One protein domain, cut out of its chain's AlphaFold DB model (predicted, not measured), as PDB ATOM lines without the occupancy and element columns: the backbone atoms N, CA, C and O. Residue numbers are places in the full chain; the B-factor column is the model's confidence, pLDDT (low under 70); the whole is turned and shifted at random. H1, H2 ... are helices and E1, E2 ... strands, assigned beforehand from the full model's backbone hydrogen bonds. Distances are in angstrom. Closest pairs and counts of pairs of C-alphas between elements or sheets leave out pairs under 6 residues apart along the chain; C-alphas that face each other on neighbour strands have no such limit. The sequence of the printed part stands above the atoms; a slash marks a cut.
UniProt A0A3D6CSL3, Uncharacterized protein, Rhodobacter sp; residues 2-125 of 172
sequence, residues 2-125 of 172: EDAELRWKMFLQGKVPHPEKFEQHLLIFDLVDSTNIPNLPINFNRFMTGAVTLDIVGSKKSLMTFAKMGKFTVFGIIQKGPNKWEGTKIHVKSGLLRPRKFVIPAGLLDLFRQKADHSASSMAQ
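What this domain is: This is residues 2 to 125 of the 172 residues of an uncharacterized protein of Rhodobacter sp (UniProt A0A3D6CSL3). A twisted sheet of four strands lies between H1, at one end of an elongated domain, and H2 and H3, which meet about perpendicular toward the other end. Long loops, residues 29 to 43 and 80 to 106, link these parts. The printed part has 124 residues, of mixed class, in the order H1 E1 H2 E2 E3 E4 H3; the antiparallel sheet runs E1 E4 E3 E2. It is compact, with a radius of gyration of the C-alphas of 15.5 A and spans of 47 by 29 by 26 A.

How they stand to each other: Look first at E2, residues 52 to 59, E3, residues 62 to 69, and E4, residues 72 to 79: they form a meander, each strand the antiparallel neighbour of the one before, in two hairpins. Find N 57 and O 64 at 2.8 A, and N 74 and O 67 at 2.7 A. Beside E4 runs edge strand E1, residues 24 to 28, antiparallel, with N 25 and O 75 at 2.8 A. H2, residues 44 to 50, stands up from the sheet, its line rising 47 degrees. H3, residues 107 to 124, touches H2 with residues 113 to 119 alone; the closest C-alphas, Phe 47 and Ala 116, are 5.5 A apart, the lines about perpendicular at 79 degrees. H3 only grazes the sheet, as does H1, residues 2 to 12, whose Ala 4 has its C-alpha 5.7 A from that of Ile 78, the closest pair with E4. In H1, H2 and H3 every O i to N i+4 pair is within hydrogen-bond range.

Where its parts are: Find C-alpha 2 at (-37.763, -34.521, -29.136), where H1 begins its 15.3 A. E2 measures 22.3 A, E3 22.2 A and E4 21.5 A. H3 runs 26.0 A to C-alpha 124 at (-31.238, -13.133, -60.943).

The domain as a whole: The C-alphas farthest apart, Lys 15 and Ala 124, are 48.2 A apart. The printed part has no cut; the links H1 to E1, E1 to H2 and E4 to H3 are long. The model's pLDDT is under 70 at residues 95, 98 and 99.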
ATOM      1  N   GLU A   2     -37.756 -34.705 -30.598       87.06
ATOM      2  CA  GLU A   2     -37.763 -34.521 -29.136       87.06
ATOM      3  C   GLU A   2     -36.529 -35.108 -28.427       87.06
ATOM      4  O   GLU A   2     -35.889 -34.405 -27.651       87.06
ATOM      5  N   ASP A   3     -36.102 -36.333 -28.764       92.56
ATOM      6  CA  ASP A   3     -34.887 -36.920 -28.169       92.56
ATOM      7  C   ASP A   3     -33.618 -36.087 -28.419       92.56
ATOM      8  O   ASP A   3     -32.759 -35.971 -27.543       92.56
ATOM      9  N   ALA A   4     -33.484 -35.528 -29.629       93.00
ATOM     10  CA  ALA A   4     -32.324 -34.724 -30.001       93.00
ATOM     11  C   ALA A   4     -32.320 -33.416 -29.211       93.00
ATOM     12  O   ALA A   4     -31.299 -33.045 -28.634       93.00
ATOM     13  N   GLU A   5     -33.474 -32.752 -29.140       94.44
ATOM     14  CA  GLU A   5     -33.655 -31.526 -28.369       94.44
ATOM     15  C   GLU A   5     -33.369 -31.752 -26.881       94.44
ATOM     16  O   GLU A   5     -32.547 -31.041 -26.297       94.44
ATOM     17  N   LEU A   6     -33.979 -32.777 -26.276       96.31
ATOM     18  CA  LEU A   6     -33.779 -33.113 -24.868       96.31
ATOM     19  C   LEU A   6     -32.303 -33.389 -24.577       96.31
ATOM     20  O   LEU A   6     -31.753 -32.861 -23.605       96.31
ATOM     21  N   ARG A   7     -31.632 -34.172 -25.432       96.38
ATOM     22  CA  ARG A   7     -30.219 -34.495 -25.230       96.38
ATOM     23  C   ARG A   7     -29.329 -33.261 -25.331       96.38
ATOM     24  O   ARG A   7     -28.450 -33.084 -24.486       96.38
ATOM     25  N   TRP A   8     -29.560 -32.401 -26.323       94.75
ATOM     26  CA  TRP A   8     -28.825 -31.145 -26.469       94.75
ATOM     27  C   TRP A   8     -29.076 -30.199 -25.296       94.75
ATOM     28  O   TRP A   8     -28.120 -29.645 -24.758       94.75
ATOM     29  N   LYS A   9     -30.318 -30.085 -24.816       96.50
ATOM     30  CA  LYS A   9     -30.659 -29.319 -23.609       96.50
ATOM     31  C   LYS A   9     -29.884 -29.816 -22.390       96.50
ATOM     32  O   LYS A   9     -29.290 -29.009 -21.678       96.50
ATOM     33  N   MET A  10     -29.843 -31.128 -22.157       97.38
ATOM     34  CA  MET A  10     -29.069 -31.708 -21.052       97.38
ATOM     35  C   MET A  10     -27.568 -31.436 -21.202       97.38
ATOM     36  O   MET A  10     -26.909 -31.124 -20.211       97.38
ATOM     37  N   PHE A  11     -27.027 -31.541 -22.420       95.00
ATOM     38  CA  PHE A  11     -25.607 -31.303 -22.689       95.00
ATOM     39  C   PHE A  11     -25.221 -29.841 -22.450       95.00
ATOM     40  O   PHE A  11     -24.265 -29.571 -21.727       95.00
ATOM     41  N   LEU A  12     -26.001 -28.897 -22.983       94.19
ATOM     42  CA  LEU A  12     -25.775 -27.458 -22.810       94.19
ATOM     43  C   LEU A  12     -25.908 -27.016 -21.345       94.19
ATOM     44  O   LEU A  12     -25.223 -26.095 -20.918       94.19
ATOM     45  N   GLN A  13     -26.742 -27.702 -20.557       97.06
ATOM     46  CA  GLN A  13     -26.860 -27.495 -19.108       97.06
ATOM     47  C   GLN A  13     -25.759 -28.195 -18.290       97.06
ATOM     48  O   GLN A  13     -25.808 -28.166 -17.063       97.06
ATOM     49  N   GLY A  14     -24.809 -28.884 -18.932       95.56
ATOM     50  CA  GLY A  14     -23.752 -29.637 -18.252       95.56
ATOM     51  C   GLY A  14     -24.232 -30.893 -17.515       95.56
ATOM     52  O   GLY A  14     -23.452 -31.506 -16.791       95.56
ATOM     53  N   LYS A  15     -25.495 -31.309 -17.701       97.25
ATOM     54  CA  LYS A  15     -26.081 -32.498 -17.054       97.25
ATOM     55  C   LYS A  15     -25.583 -33.809 -17.657       97.25
ATOM     56  O   LYS A  15     -25.643 -34.844 -17.005       97.25
ATOM     57  N   VAL A  16     -25.113 -33.773 -18.902       96.00
ATOM     58  CA  VAL A  16     -24.459 -34.901 -19.580       96.00
ATOM     59  C   VAL A  16     -23.166 -34.424 -20.241       96.00
ATOM     60  O   VAL A  16     -23.094 -33.274 -20.671       96.00
ATOM     61  N   PRO A  17     -22.141 -35.284 -20.370       93.00
ATOM     62  CA  PRO A  17     -20.822 -34.862 -20.841       93.00
ATOM     63  C   PRO A  17     -20.714 -34.693 -22.364       93.00
ATOM     64  O   PRO A  17     -19.748 -34.092 -22.828       93.00
ATOM     65  N   HIS A  18     -21.651 -35.234 -23.152       92.88
ATOM     66  CA  HIS A  18     -21.627 -35.187 -24.621       92.88
ATOM     67  C   HIS A  18     -23.020 -35.409 -25.250       92.88
ATOM     68  O   HIS A  18     -23.880 -36.040 -24.621       92.88
ATOM     69  N   PRO A  19     -23.242 -34.993 -26.514       93.31
ATOM     70  CA  PRO A  19     -24.527 -35.141 -27.212       93.31
ATOM     71  C   PRO A  19     -24.826 -36.562 -27.749       93.31
ATOM     72  O   PRO A  19     -25.870 -36.774 -28.359       93.31
ATOM     73  N   GLU A  20     -23.951 -37.552 -27.507       92.44
ATOM     74  CA  GLU A  20     -24.111 -38.947 -27.984       92.44
ATOM     75  C   GLU A  20     -24.289 -39.029 -29.509       92.44
ATOM     76  O   GLU A  20     -23.447 -38.518 -30.241       92.44
ATOM     77  N   LYS A  21     -25.356 -39.690 -29.983       93.00
ATOM     78  CA  LYS A  21     -25.672 -39.920 -31.397       93.00
ATOM     79  C   LYS A  21     -26.080 -38.644 -32.138       93.00
ATOM     80  O   LYS A  21     -26.083 -38.648 -33.367       93.00
ATOM     81  N   PHE A  22     -26.403 -37.568 -31.416       95.31
ATOM     82  CA  PHE A  22     -26.802 -36.273 -31.975       95.31
ATOM     83  C   PHE A  22     -25.582 -35.380 -32.213       95.31
ATOM     84  O   PHE A  22     -25.488 -34.258 -31.722       95.31
ATOM     85  N   GLU A  23     -24.601 -35.940 -32.914       93.19
ATOM     86  CA  GLU A  23     -23.303 -35.324 -33.175       93.19
ATOM     87  C   GLU A  23     -23.437 -34.051 -34.025       93.19
ATOM     88  O   GLU A  23     -24.406 -33.879 -34.765       93.19
ATOM     89  N   GLN A  24     -22.435 -33.171 -33.952       94.06
ATOM     90  CA  GLN A  24     -22.277 -32.066 -34.895       94.06
ATOM     91  C   GLN A  24     -21.086 -32.316 -35.812       94.06
ATOM     92  O   GLN A  24     -20.027 -32.775 -35.373       94.06
ATOM     93  N   HIS A  25     -21.264 -31.970 -37.080       93.94
ATOM     94  CA  HIS A  25     -20.238 -32.021 -38.105       93.94
ATOM     95  C   HIS A  25     -19.986 -30.618 -38.643       93.94
ATOM     96  O   HIS A  25     -20.931 -29.898 -38.951       93.94
ATOM     97  N   LEU A  26     -18.717 -30.246 -38.774       93.69
ATOM     98  CA  LEU A  26     -18.278 -29.004 -39.391       93.69
ATOM     99  C   LEU A  26     -17.525 -29.314 -40.679       93.69
ATOM    100  O   LEU A  26     -16.594 -30.120 -40.688       93.69
ATOM    101  N   LEU A  27     -17.904 -28.619 -41.742       93.19
ATOM    102  CA  LEU A  27     -17.159 -28.534 -42.986       93.19
ATOM    103  C   LEU A  27     -16.609 -27.114 -43.110       93.19
ATOM    104  O   LEU A  27     -17.328 -26.140 -42.874       93.19
ATOM    105  N   ILE A  28     -15.337 -27.015 -43.477       92.25
ATOM    106  CA  ILE A  28     -14.670 -25.753 -43.786       92.25
ATOM    107  C   ILE A  28     -14.353 -25.805 -45.272       92.25
ATOM    108  O   ILE A  28     -13.569 -26.650 -45.705       92.25
ATOM    109  N   PHE A  29     -15.013 -24.949 -46.037       89.94
ATOM    110  CA  PHE A  29     -14.814 -24.812 -47.470       89.94
ATOM    111  C   PHE A  29     -13.874 -23.653 -47.777       89.94
ATOM    112  O   PHE A  29     -13.720 -22.723 -46.987       89.94
ATOM    113  N   ASP A  30     -13.280 -23.708 -48.958       91.81
ATOM    114  CA  ASP A  30     -12.616 -22.575 -49.580       91.81
ATOM    115  C   ASP A  30     -12.963 -22.563 -51.073       91.81
ATOM    116  O   ASP A  30     -13.798 -23.358 -51.521       91.81
ATOM    117  N   LEU A  31     -12.342 -21.661 -51.826       95.38
ATOM    118  CA  LEU A  31     -12.406 -21.670 -53.282       95.38
ATOM    119  C   LEU A  31     -12.003 -23.043 -53.829       95.38
ATOM    120  O   LEU A  31     -11.056 -23.678 -53.356       95.38
ATOM    121  N   VAL A  32     -12.749 -23.502 -54.825       94.31
ATOM    122  CA  VAL A  32     -12.468 -24.759 -55.504       94.31
ATOM    123  C   VAL A  32     -11.300 -24.533 -56.452       94.31
ATOM    124  O   VAL A  32     -11.445 -23.871 -57.473       94.31
ATOM    125  N   ASP A  33     -10.155 -25.115 -56.114       91.81
ATOM    126  CA  ASP A  33      -8.974 -25.129 -56.981       91.81
ATOM    127  C   ASP A  33      -9.190 -26.040 -58.203       91.81
ATOM    128  O   ASP A  33      -8.993 -25.648 -59.349       91.81
ATOM    129  N   SER A  34      -9.680 -27.260 -57.965       91.62
ATOM    130  CA  SER A  34     -10.026 -28.225 -59.009       91.62
ATOM    131  C   SER A  34     -11.098 -29.205 -58.525       91.62
ATOM    132  O   SER A  34     -11.313 -29.390 -57.324       91.62
ATOM    133  N   THR A  35     -11.819 -29.824 -59.462       93.25
ATOM    134  CA  THR A  35     -12.909 -30.753 -59.144       93.25
ATOM    135  C   THR A  35     -13.135 -31.765 -60.261       93.25
ATOM    136  O   THR A  35     -12.983 -31.457 -61.439       93.25
ATOM    137  N   ASN A  36     -13.534 -32.979 -59.883       93.56
ATOM    138  CA  ASN A  36     -14.043 -34.008 -60.792       93.56
ATOM    139  C   ASN A  36     -15.574 -34.143 -60.720       93.56
ATOM    140  O   ASN A  36     -16.146 -35.060 -61.308       93.56
ATOM    141  N   ILE A  37     -16.236 -33.267 -59.960       91.69
ATOM    142  CA  ILE A  37     -17.683 -33.283 -59.788       91.69
ATOM    143  C   ILE A  37     -18.317 -32.616 -61.013       91.69
ATOM    144  O   ILE A  37     -18.103 -31.422 -61.225       91.69
ATOM    145  N   PRO A  38     -19.124 -33.342 -61.806       90.88
ATOM    146  CA  PRO A  38     -19.778 -32.758 -62.965       90.88
ATOM    147  C   PRO A  38     -20.925 -31.839 -62.536       90.88
ATOM    148  O   PRO A  38     -21.519 -32.018 -61.465       90.88
ATOM    149  N   ASN A  39     -21.300 -30.913 -63.420       90.94
ATOM    150  CA  ASN A  39     -22.516 -30.103 -63.299       90.94
ATOM    151  C   ASN A  39     -22.614 -29.385 -61.942       90.94
ATOM    152  O   ASN A  39     -23.600 -29.523 -61.211       90.94
ATOM    153  N   LEU A  40     -21.546 -28.682 -61.557       95.25
ATOM    154  CA  LEU A  40     -21.623 -27.731 -60.454       95.25
ATOM    155  C   LEU A  40     -22.335 -26.453 -60.929       95.25
ATOM    156  O   LEU A  40     -22.135 -26.046 -62.075       95.25
ATOM    157  N   PRO A  41     -23.151 -25.816 -60.073       95.81
ATOM    158  CA  PRO A  41     -23.740 -24.517 -60.370       95.81
ATOM    159  C   PRO A  41     -22.667 -23.470 -60.667       95.81
ATOM    160  O   PRO A  41     -21.628 -23.428 -60.016       95.81
ATOM    161  N   ILE A  42     -22.941 -22.570 -61.606       96.12
ATOM    162  CA  ILE A  42     -21.976 -21.549 -62.049       96.12
ATOM    163  C   ILE A  42     -21.609 -20.508 -60.976       96.12
ATOM    164  O   ILE A  42     -20.709 -19.700 -61.166       96.12
ATOM    165  N   ASN A  43     -22.333 -20.482 -59.856       96.62
ATOM    166  CA  ASN A  43     -22.071 -19.627 -58.700       96.62
ATOM    167  C   ASN A  43     -21.493 -20.409 -57.505       96.62
ATOM    168  O   ASN A  43     -21.642 -19.974 -56.359       96.62
ATOM    169  N   PHE A  44     -20.926 -21.597 -57.734       97.06
ATOM    170  CA  PHE A  44     -20.577 -22.517 -56.656       97.06
ATOM    171  C   PHE A  44     -19.542 -21.944 -55.685       97.06
ATOM    172  O   PHE A  44     -19.717 -22.110 -54.478       97.06
ATOM    173  N   ASN A  45     -18.513 -21.228 -56.156       97.50
ATOM    174  CA  ASN A  45     -17.522 -20.625 -55.259       97.50
ATOM    175  C   ASN A  45     -18.156 -19.523 -54.417       97.50
ATOM    176  O   ASN A  45     -18.002 -19.536 -53.197       97.50
ATOM    177  N   ARG A  46     -18.938 -18.627 -55.037       96.12
ATOM    178  CA  ARG A  46     -19.700 -17.595 -54.309       96.12
ATOM    179  C   ARG A  46     -20.622 -18.198 -53.257       96.12
ATOM    180  O   ARG A  46     -20.667 -17.711 -52.127       96.12
ATOM    181  N   PHE A  47     -21.331 -19.273 -53.598       96.25
ATOM    182  CA  PHE A  47     -22.164 -19.986 -52.638       96.25
ATOM    183  C   PHE A  47     -21.315 -20.567 -51.505       96.25
ATOM    184  O   PHE A  47     -21.622 -20.348 -50.335       96.25
ATOM    185  N   MET A  48     -20.230 -21.275 -51.827       95.19
ATOM    186  CA  MET A  48     -19.414 -21.982 -50.843       95.19
ATOM    187  C   MET A  48     -18.658 -21.065 -49.883       95.19
ATOM    188  O   MET A  48     -18.465 -21.468 -48.735       95.19
ATOM    189  N   THR A  49     -18.287 -19.854 -50.289       95.31
ATOM    190  CA  THR A  49     -17.505 -18.940 -49.444       95.31
ATOM    191  C   THR A  49     -18.320 -17.815 -48.818       95.31
ATOM    192  O   THR A  49     -17.934 -17.347 -47.747       95.31
ATOM    193  N   GLY A  50     -19.442 -17.405 -49.423       91.88
ATOM    194  CA  GLY A  50     -20.175 -16.200 -49.015       91.88
ATOM    195  C   GLY A  50     -21.625 -16.405 -48.574       91.88
ATOM    196  O   GLY A  50     -22.175 -15.530 -47.907       91.88
ATOM    197  N   ALA A  51     -22.270 -17.528 -48.909       92.88
ATOM    198  CA  ALA A  51     -23.692 -17.692 -48.610       92.88
ATOM    199  C   ALA A  51     -23.972 -17.907 -47.115       92.88
ATOM    200  O   ALA A  51     -23.208 -18.561 -46.395       92.88
ATOM    201  N   VAL A  52     -25.130 -17.413 -46.675       93.94
ATOM    202  CA  VAL A  52     -25.700 -17.674 -45.351       93.94
ATOM    203  C   VAL A  52     -27.059 -18.337 -45.534       93.94
ATOM    204  O   VAL A  52     -27.923 -17.807 -46.228       93.94
ATOM    205  N   THR A  53     -27.255 -19.517 -44.951       93.50
ATOM    206  CA  THR A  53     -28.526 -20.247 -45.044       93.50
ATOM    207  C   THR A  53     -28.695 -21.190 -43.858       93.50
ATOM    208  O   THR A  53     -27.721 -21.737 -43.344       93.50
ATOM    209  N   LEU A  54     -29.937 -21.365 -43.412       94.38
ATOM    210  CA  LEU A  54     -30.315 -22.271 -42.336       94.38
ATOM    211  C   LEU A  54     -31.498 -23.115 -42.807       94.38
ATOM    212  O   LEU A  54     -32.410 -22.581 -43.436       94.38
ATOM    213  N   ASP A  55     -31.482 -24.414 -42.522       95.00
ATOM    214  CA  ASP A  55     -32.571 -25.315 -42.892       95.00
ATOM    215  C   ASP A  55     -32.578 -26.598 -42.041       95.00
ATOM    216  O   ASP A  55     -31.620 -26.907 -41.324       95.00
ATOM    217  N   ILE A  56     -33.651 -27.376 -42.156       93.69
ATOM    218  CA  ILE A  56     -33.713 -28.772 -41.727       93.69
ATOM    219  C   ILE A  56     -33.714 -29.632 -42.987       93.69
ATOM    220  O   ILE A  56     -34.633 -29.586 -43.799       93.69
ATOM    221  N   VAL A  57     -32.677 -30.447 -43.140       93.56
ATOM    222  CA  VAL A  57     -32.436 -31.233 -44.352       93.56
ATOM    223  C   VAL A  57     -32.456 -32.712 -44.025       93.56
ATOM    224  O   VAL A  57     -31.985 -33.158 -42.974       93.56
ATOM    225  N   GLY A  58     -32.996 -33.516 -44.930       90.56
ATOM    226  CA  GLY A  58     -33.088 -34.936 -44.669       90.56
ATOM    227  C   GLY A  58     -33.773 -35.743 -45.750       90.56
ATOM    228  O   GLY A  58     -34.147 -35.266 -46.813       90.56
ATOM    229  N   SER A  59     -33.914 -37.016 -45.429       89.31
ATOM    230  CA  SER A  59     -34.632 -38.037 -46.167       89.31
ATOM    231  C   SER A  59     -35.388 -38.901 -45.159       89.31
ATOM    232  O   SER A  59     -35.235 -38.746 -43.948       89.31
ATOM    233  N   LYS A  60     -36.121 -39.911 -45.636       87.81
ATOM    234  CA  LYS A  60     -36.751 -40.911 -44.755       87.81
ATOM    235  C   LYS A  60     -35.756 -41.626 -43.820       87.81
ATOM    236  O   LYS A  60     -36.165 -42.171 -42.800       87.81
ATOM    237  N   LYS A  61     -34.464 -41.667 -44.171       89.44
ATOM    238  CA  LYS A  61     -33.427 -42.409 -43.430       89.44
ATOM    239  C   LYS A  61     -32.481 -41.518 -42.624       89.44
ATOM    240  O   LYS A  61     -31.699 -42.047 -41.841       89.44
ATOM    241  N   SER A  62     -32.508 -40.202 -42.816       92.50
ATOM    242  CA  SER A  62     -31.576 -39.277 -42.165       92.50
ATOM    243  C   SER A  62     -32.200 -37.903 -42.003       92.50
ATOM    244  O   SER A  62     -32.763 -37.393 -42.963       92.50
ATOM    245  N   LEU A  63     -32.025 -37.263 -40.856       94.75
ATOM    246  CA  LEU A  63     -32.540 -35.920 -40.599       94.75
ATOM    247  C   LEU A  63     -31.483 -35.103 -39.872       94.75
ATOM    248  O   LEU A  63     -30.857 -35.597 -38.931       94.75
ATOM    249  N   MET A  64     -31.252 -33.876 -40.323       95.50
ATOM    250  CA  MET A  64     -30.175 -33.025 -39.838       95.50
ATOM    251  C   MET A  64     -30.607 -31.562 -39.842       95.50
ATOM    252  O   MET A  64     -31.341 -31.131 -40.728       95.50
ATOM    253  N   THR A  65     -30.112 -30.782 -38.889       96.12
ATOM    254  CA  THR A  65     -30.045 -29.331 -39.076       96.12
ATOM    255  C   THR A  65     -28.901 -29.012 -40.028       96.12
ATOM    256  O   THR A  65     -27.887 -29.715 -40.056       96.12
ATOM    257  N   PHE A  66     -29.062 -27.956 -40.810       96.38
ATOM    258  CA  PHE A  66     -28.068 -27.440 -41.734       96.38
ATOM    259  C   PHE A  66     -27.931 -25.940 -41.509       96.38
ATOM    260  O   PHE A  66     -28.915 -25.204 -41.548       96.38
ATOM    261  N   ALA A  67     -26.706 -25.494 -41.269       96.62
ATOM    262  CA  ALA A  67     -26.373 -24.087 -41.136       96.62
ATOM    263  C   ALA A  67     -25.130 -23.791 -41.964       96.62
ATOM    264  O   ALA A  67     -24.094 -24.423 -41.776       96.62
ATOM    265  N   LYS A  68     -25.212 -22.816 -42.858       95.19
ATOM    266  CA  LYS A  68     -24.078 -22.309 -43.622       95.19
ATOM    267  C   LYS A  68     -23.867 -20.843 -43.301       95.19
ATOM    268  O   LYS A  68     -24.822 -20.070 -43.297       95.19
ATOM    269  N   MET A  69     -22.619 -20.483 -43.033       94.69
ATOM    270  CA  MET A  69     -22.180 -19.123 -42.741       94.69
ATOM    271  C   MET A  69     -20.816 -18.914 -43.398       94.69
ATOM    272  O   MET A  69     -19.780 -19.324 -42.865       94.69
ATOM    273  N   GLY A  70     -20.830 -18.332 -44.596       93.50
ATOM    274  CA  GLY A  70     -19.634 -18.179 -45.415       93.50
ATOM    275  C   GLY A  70     -18.945 -19.525 -45.667       93.50
ATOM    276  O   GLY A  70     -19.591 -20.504 -46.057       93.50
ATOM    277  N   LYS A  71     -17.641 -19.594 -45.377       93.88
ATOM    278  CA  LYS A  71     -16.802 -20.799 -45.518       93.88
ATOM    279  C   LYS A  71     -17.191 -21.959 -44.589       93.88
ATOM    280  O   LYS A  71     -16.774 -23.090 -44.826       93.88
ATOM    281  N   PHE A  72     -17.990 -21.721 -43.549       93.81
ATOM    282  CA  PHE A  72     -18.365 -22.749 -42.580       93.81
ATOM    283  C   PHE A  72     -19.737 -23.343 -42.885       93.81
ATOM    284  O   PHE A  72     -20.713 -22.620 -43.086       93.81
ATOM    285  N   THR A  73     -19.824 -24.669 -42.836       95.25
ATOM    286  CA  THR A  73     -21.091 -25.400 -42.894       95.25
ATOM    287  C   THR A  73     -21.176 -26.367 -41.721       95.25
ATOM    288  O   THR A  73     -20.328 -27.242 -41.570       95.25
ATOM    289  N   VAL A  74     -22.220 -26.236 -40.911       95.38
ATOM    290  CA  VAL A  74     -22.496 -27.073 -39.743       95.38
ATOM    291  C   VAL A  74     -23.709 -27.955 -40.013       95.38
ATOM    292  O   VAL A  74     -24.754 -27.477 -40.456       95.38
ATOM    293  N   PHE A  75     -23.579 -29.238 -39.690       96.06
ATOM    294  CA  PHE A  75     -24.678 -30.194 -39.654       96.06
ATOM    295  C   PHE A  75     -24.880 -30.708 -38.233       96.06
ATOM    296  O   PHE A  75     -23.943 -31.232 -37.630       96.06
ATOM    297  N   GLY A  76     -26.095 -30.597 -37.702       95.56
ATOM    298  CA  GLY A  76     -26.485 -31.232 -36.443       95.56
ATOM    299  C   GLY A  76     -27.301 -32.487 -36.716       95.56
ATOM    300  O   GLY A  76     -28.375 -32.411 -37.308       95.56
ATOM    301  N   ILE A  77     -26.815 -33.654 -36.298       96.06
ATOM    302  CA  ILE A  77     -27.504 -34.921 -36.543       96.06
ATOM    303  C   ILE A  77     -28.738 -35.028 -35.637       96.06
ATOM    304  O   ILE A  77     -28.612 -35.058 -34.416       96.06
ATOM    305  N   ILE A  78     -29.930 -35.142 -36.236       96.19
ATOM    306  CA  ILE A  78     -31.190 -35.456 -35.535       96.19
ATOM    307  C   ILE A  78     -31.495 -36.955 -35.666       96.19
ATOM    308  O   ILE A  78     -31.824 -37.621 -34.690       96.19
ATOM    309  N   GLN A  79     -31.343 -37.499 -36.874       94.50
ATOM    310  CA  GLN A  79     -31.442 -38.923 -37.185       94.50
ATOM    311  C   GLN A  79     -30.264 -39.306 -38.081       94.50
ATOM    312  O   GLN A  79     -30.144 -38.831 -39.213       94.50
ATOM    313  N   LYS A  80     -29.387 -40.177 -37.573       90.44
ATOM    314  CA  LYS A  80     -28.193 -40.620 -38.294       90.44
ATOM    315  C   LYS A  80     -28.581 -41.588 -39.412       90.44
ATOM    316  O   LYS A  80     -29.210 -42.610 -39.157       90.44
ATOM    317  N   GLY A  81     -28.198 -41.252 -40.642       90.19
ATOM    318  CA  GLY A  81     -28.324 -42.152 -41.787       90.19
ATOM    319  C   GLY A  81     -27.220 -43.215 -41.832       90.19
ATOM    320  O   GLY A  81     -26.287 -43.171 -41.032       90.19
ATOM    321  N   PRO A  82     -27.277 -44.140 -42.806       89.00
ATOM    322  CA  PRO A  82     -26.265 -45.187 -42.976       89.00
ATOM    323  C   PRO A  82     -24.944 -44.664 -43.568       89.00
ATOM    324  O   PRO A  82     -23.936 -45.363 -43.556       89.00
ATOM    325  N   ASN A  83     -24.952 -43.450 -44.119       89.00
ATOM    326  CA  ASN A  83     -23.824 -42.899 -44.858       89.00
ATOM    327  C   ASN A  83     -22.689 -42.456 -43.929       89.00
ATOM    328  O   ASN A  83     -22.913 -41.953 -42.823       89.00
ATOM    329  N   LYS A  84     -21.459 -42.616 -44.417       90.00
ATOM    330  CA  LYS A  84     -20.243 -42.361 -43.650       90.00
ATOM    331  C   LYS A  84     -19.918 -40.867 -43.573       90.00
ATOM    332  O   LYS A  84     -20.075 -40.134 -44.546       90.00
ATOM    333  N   TRP A  85     -19.423 -40.462 -42.408       92.62
ATOM    334  CA  TRP A  85     -18.834 -39.154 -42.138       92.62
ATOM    335  C   TRP A  85     -17.425 -39.372 -41.594       92.62
ATOM    336  O   TRP A  85     -17.256 -40.132 -40.639       92.62
ATOM    337  N   GLU A  86     -16.418 -38.713 -42.164       92.06
ATOM    338  CA  GLU A  86     -15.028 -38.820 -41.700       92.06
ATOM    339  C   GLU A  86     -14.362 -37.454 -41.658       92.06
ATOM    340  O   GLU A  86     -14.498 -36.674 -42.596       92.06
ATOM    341  N   GLY A  87     -13.619 -37.173 -40.587       90.06
ATOM    342  CA  GLY A  87     -12.839 -35.937 -40.466       90.06
ATOM    343  C   GLY A  87     -13.660 -34.667 -40.215       90.06
ATOM    344  O   GLY A  87     -13.098 -33.580 -40.244       90.06
ATOM    345  N   THR A  88     -14.966 -34.793 -39.955       92.06
ATOM    346  CA  THR A  88     -15.906 -33.661 -39.842       92.06
ATOM    347  C   THR A  88     -16.469 -33.451 -38.438       92.06
ATOM    348  O   THR A  88     -17.019 -32.394 -38.154       92.06
ATOM    349  N   LYS A  89     -16.381 -34.450 -37.553       91.50
ATOM    350  CA  LYS A  89     -17.012 -34.413 -36.226       91.50
ATOM    351  C   LYS A  89     -16.385 -33.336 -35.336       91.50
ATOM    352  O   LYS A  89     -15.166 -33.295 -35.170       91.50
ATOM    353  N   ILE A  90     -17.226 -32.525 -34.697       89.75
ATOM    354  CA  ILE A  90     -16.805 -31.583 -33.657       89.75
ATOM    355  C   ILE A  90     -16.667 -32.349 -32.338       89.75
ATOM    356  O   ILE A  90     -17.632 -32.920 -31.824       89.75
ATOM    357  N   HIS A  91     -15.455 -32.381 -31.789       85.50
ATOM    358  CA  HIS A  91     -15.178 -33.060 -30.528       85.50
ATOM    359  C   HIS A  91     -15.449 -32.137 -29.336       85.50
ATOM    360  O   HIS A  91     -14.964 -31.009 -29.274       85.50
ATOM    361  N   VAL A  92     -16.202 -32.641 -28.358       84.56
ATOM    362  CA  VAL A  92     -16.498 -31.917 -27.115       84.56
ATOM    363  C   VAL A  92     -15.192 -31.575 -26.393       84.56
ATOM    364  O   VAL A  92     -14.330 -32.439 -26.243       84.56
ATOM    365  N   LYS A  93     -15.058 -30.320 -25.939       75.00
ATOM    366  CA  LYS A  93     -13.875 -29.794 -25.223       75.00
ATOM    367  C   LYS A  93     -12.556 -29.869 -26.015       75.00
ATOM    368  O   LYS A  93     -11.486 -29.762 -25.426       75.00
ATOM    369  N   SER A  94     -12.623 -30.006 -27.339       74.44
ATOM    370  CA  SER A  94     -11.467 -29.906 -28.234       74.44
ATOM    371  C   SER A  94     -11.688 -28.754 -29.213       74.44
ATOM    372  O   SER A  94     -12.660 -28.749 -29.962       74.44
ATOM    373  N   GLY A  95     -10.819 -27.743 -29.161       63.78
ATOM    374  CA  GLY A  95     -11.025 -26.459 -29.846       63.78
ATOM    375  C   GLY A  95     -10.331 -26.311 -31.200       63.78
ATOM    376  O   GLY A  95     -10.371 -25.235 -31.787       63.78
ATOM    377  N   LEU A  96      -9.650 -27.347 -31.695       71.38
ATOM    378  CA  LEU A  96      -8.801 -27.205 -32.875       71.38
ATOM    379  C   LEU A  96      -9.520 -27.644 -34.153       71.38
ATOM    380  O   LEU A  96      -9.525 -28.821 -34.517       71.38
ATOM    381  N   LEU A  97     -10.074 -26.664 -34.859       73.00
ATOM    382  CA  LEU A  97     -10.635 -26.823 -36.195       73.00
ATOM    383  C   LEU A  97      -9.540 -26.514 -37.224       73.00
ATOM    384  O   LEU A  97      -8.916 -25.457 -37.168       73.00
ATOM    385  N   ARG A  98      -9.257 -27.442 -38.142       69.44
ATOM    386  CA  ARG A  98      -8.271 -27.245 -39.218       69.44
ATOM    387  C   ARG A  98      -8.842 -27.736 -40.545       69.44
ATOM    388  O   ARG A  98      -9.549 -28.746 -40.522       69.44
ATOM    389  N   PRO A  99      -8.494 -27.098 -41.677       68.94
ATOM    390  CA  PRO A  99      -8.720 -27.679 -42.994       68.94
ATOM    391  C   PRO A  99      -8.110 -29.080 -43.041       68.94
ATOM    392  O   PRO A  99      -6.945 -29.281 -42.686       68.94
ATOM    393  N   ARG A 100      -8.926 -30.067 -43.397       78.88
ATOM    394  CA  ARG A 100      -8.543 -31.477 -43.451       78.88
ATOM    395  C   ARG A 100      -9.275 -32.146 -44.596       78.88
ATOM    396  O   ARG A 100     -10.335 -31.694 -45.015       78.88
ATOM    397  N   LYS A 101      -8.732 -33.272 -45.048       87.50
ATOM    398  CA  LYS A 101      -9.474 -34.197 -45.896       87.50
ATOM    399  C   LYS A 101     -10.665 -34.737 -45.103       87.50
ATOM    400  O   LYS A 101     -10.483 -35.260 -44.004       87.50
ATOM    401  N   PHE A 102     -11.858 -34.620 -45.670       91.06
ATOM    402  CA  PHE A 102     -13.082 -35.156 -45.091       91.06
ATOM    403  C   PHE A 102     -13.848 -36.011 -46.098       91.06
ATOM    404  O   PHE A 102     -13.698 -35.864 -47.309       91.06
ATOM    405  N   VAL A 103     -14.686 -36.900 -45.569       92.50
ATOM    406  CA  VAL A 103     -15.660 -37.680 -46.339       92.50
ATOM    407  C   VAL A 103     -17.045 -37.323 -45.827       92.50
ATOM    408  O   VAL A 103     -17.285 -37.318 -44.616       92.50
ATOM    409  N   ILE A 104     -17.948 -37.027 -46.757       93.00
ATOM    410  CA  ILE A 104     -19.339 -36.687 -46.473       93.00
ATOM    411  C   ILE A 104     -20.291 -37.572 -47.286       93.00
ATOM    412  O   ILE A 104     -19.902 -38.082 -48.340       93.00
ATOM    413  N   PRO A 105     -21.547 -37.744 -46.839       92.81
ATOM    414  CA  PRO A 105     -22.565 -38.432 -47.622       92.81
ATOM    415  C   PRO A 105     -22.759 -37.802 -49.006       92.81
ATOM    416  O   PRO A 105     -22.965 -36.594 -49.108       92.81
ATOM    417  N   ALA A 106     -22.786 -38.629 -50.055       88.81
ATOM    418  CA  ALA A 106     -22.914 -38.164 -51.440       88.81
ATOM    419  C   ALA A 106     -24.149 -37.273 -51.674       88.81
ATOM    420  O   ALA A 106     -24.056 -36.269 -52.370       88.81
ATOM    421  N   GLY A 107     -25.277 -37.576 -51.019       88.94
ATOM    422  CA  GLY A 107     -26.507 -36.784 -51.140       88.94
ATOM    423  C   GLY A 107     -26.406 -35.338 -50.628       88.94
ATOM    424  O   GLY A 107     -27.278 -34.531 -50.927       88.94
ATOM    425  N   LEU A 108     -25.354 -34.970 -49.883       92.06
ATOM    426  CA  LEU A 108     -25.128 -33.565 -49.523       92.06
ATOM    427  C   LEU A 108     -24.695 -32.715 -50.717       92.06
ATOM    428  O   LEU A 108     -24.885 -31.503 -50.688       92.06
ATOM    429  N   LEU A 109     -24.142 -33.325 -51.767       92.25
ATOM    430  CA  LEU A 109     -23.830 -32.596 -52.989       92.25
ATOM    431  C   LEU A 109     -25.102 -32.024 -53.622       92.25
ATOM    432  O   LEU A 109     -25.112 -30.860 -54.007       92.25
ATOM    433  N   ASP A 110     -26.183 -32.803 -53.663       92.56
ATOM    434  CA  ASP A 110     -27.464 -32.346 -54.212       92.56
ATOM    435  C   ASP A 110     -28.069 -31.225 -53.365       92.56
ATOM    436  O   ASP A 110     -28.611 -30.266 -53.910       92.56
ATOM    437  N   LEU A 111     -27.889 -31.281 -52.040       93.62
ATOM    438  CA  LEU A 111     -28.235 -30.169 -51.157       93.62
ATOM    439  C   LEU A 111     -27.442 -28.903 -51.516       93.62
ATOM    440  O   LEU A 111     -28.031 -27.830 -51.637       93.62
ATOM    441  N   PHE A 112     -26.122 -28.998 -51.695       95.12
ATOM    442  CA  PHE A 112     -25.313 -27.829 -52.062       95.12
ATOM    443  C   PHE A 112     -25.696 -27.272 -53.429       95.12
ATOM    444  O   PHE A 112     -25.790 -26.054 -53.558       95.12
ATOM    445  N   ARG A 113     -25.979 -28.136 -54.413       95.75
ATOM    446  CA  ARG A 113     -26.500 -27.716 -55.720       95.75
ATOM    447  C   ARG A 113     -27.802 -26.944 -55.563       95.75
ATOM    448  O   ARG A 113     -27.863 -25.778 -55.926       95.75
ATOM    449  N   GLN A 114     -28.786 -27.547 -54.896       95.12
ATOM    450  CA  GLN A 114     -30.092 -26.935 -54.669       95.12
ATOM    451  C   GLN A 114     -29.981 -25.562 -53.989       95.12
ATOM    452  O   GLN A 114     -30.673 -24.617 -54.369       95.12
ATOM    453  N   LYS A 115     -29.120 -25.430 -52.973       95.62
ATOM    454  CA  LYS A 115     -28.943 -24.167 -52.242       95.62
ATOM    455  C   LYS A 115     -28.172 -23.121 -53.050       95.62
ATOM    456  O   LYS A 115     -28.517 -21.941 -52.970       95.62
ATOM    457  N   ALA A 116     -27.186 -23.528 -53.847       96.12
ATOM    458  CA  ALA A 116     -26.491 -22.638 -54.770       96.12
ATOM    459  C   ALA A 116     -27.426 -22.139 -55.883       96.12
ATOM    460  O   ALA A 116     -27.467 -20.932 -56.128       96.12
ATOM    461  N   ASP A 117     -28.245 -23.017 -56.466       95.69
ATOM    462  CA  ASP A 117     -29.241 -22.670 -57.488       95.69
ATOM    463  C   ASP A 117     -30.307 -21.721 -56.936       95.69
ATOM    464  O   ASP A 117     -30.687 -20.745 -57.588       95.69
ATOM    465  N   HIS A 118     -30.760 -21.958 -55.701       94.12
ATOM    466  CA  HIS A 118     -31.674 -21.047 -55.019       94.12
ATOM    467  C   HIS A 118     -31.041 -19.659 -54.842       94.12
ATOM    468  O   HIS A 118     -31.654 -18.654 -55.194       94.12
ATOM    469  N   SER A 119     -29.784 -19.603 -54.386       93.56
ATOM    470  CA  SER A 119     -29.040 -18.345 -54.258       93.56
ATOM    471  C   SER A 119     -28.856 -17.630 -55.604       93.56
ATOM    472  O   SER A 119     -29.020 -16.411 -55.666       93.56
ATOM    473  N   ALA A 120     -28.561 -18.366 -56.680       92.88
ATOM    474  CA  ALA A 120     -28.446 -17.812 -58.028       92.88
ATOM    475  C   ALA A 120     -29.784 -17.251 -58.524       92.88
ATOM    476  O   ALA A 120     -29.828 -16.153 -59.077       92.88
ATOM    477  N   SER A 121     -30.877 -17.976 -58.283       92.81
ATOM    478  CA  SER A 121     -32.228 -17.563 -58.676       92.81
ATOM    479  C   SER A 121     -32.645 -16.275 -57.970       92.81
ATOM    480  O   SER A 121     -33.150 -15.360 -58.615       92.81
ATOM    481  N   SER A 122     -32.366 -16.150 -56.667       91.19
ATOM    482  CA  SER A 122     -32.617 -14.908 -55.926       91.19
ATOM    483  C   SER A 122     -31.785 -13.735 -56.452       91.19
ATOM    484  O   SER A 122     -32.293 -12.622 -56.546       91.19
ATOM    485  N   MET A 123     -30.525 -13.973 -56.835       90.31
ATOM    486  CA  MET A 123     -29.667 -12.941 -57.432       90.31
ATOM    487  C   MET A 123     -30.183 -12.496 -58.810       90.31
ATOM    488  O   MET A 123     -30.177 -11.306 -59.121       90.31
ATOM    489  N   ALA A 124     -30.675 -13.431 -59.626       90.25
ATOM    490  CA  ALA A 124     -31.238 -13.133 -60.943       90.25
ATOM    491  C   ALA A 124     -32.513 -12.272 -60.864       90.25
ATOM    492  O   ALA A 124     -32.773 -11.477 -61.764       90.25
ATOM    493  N   GLN A 125     -33.273 -12.386 -59.772       91.75
ATOM    494  CA  GLN A 125     -34.499 -11.619 -59.528       91.75
ATOM    495  C   GLN A 125     -34.257 -10.174 -59.057       91.75
ATOM    496  O   GLN A 125     -35.219  -9.440 -58.831       91.75
TER     497      GLN A 125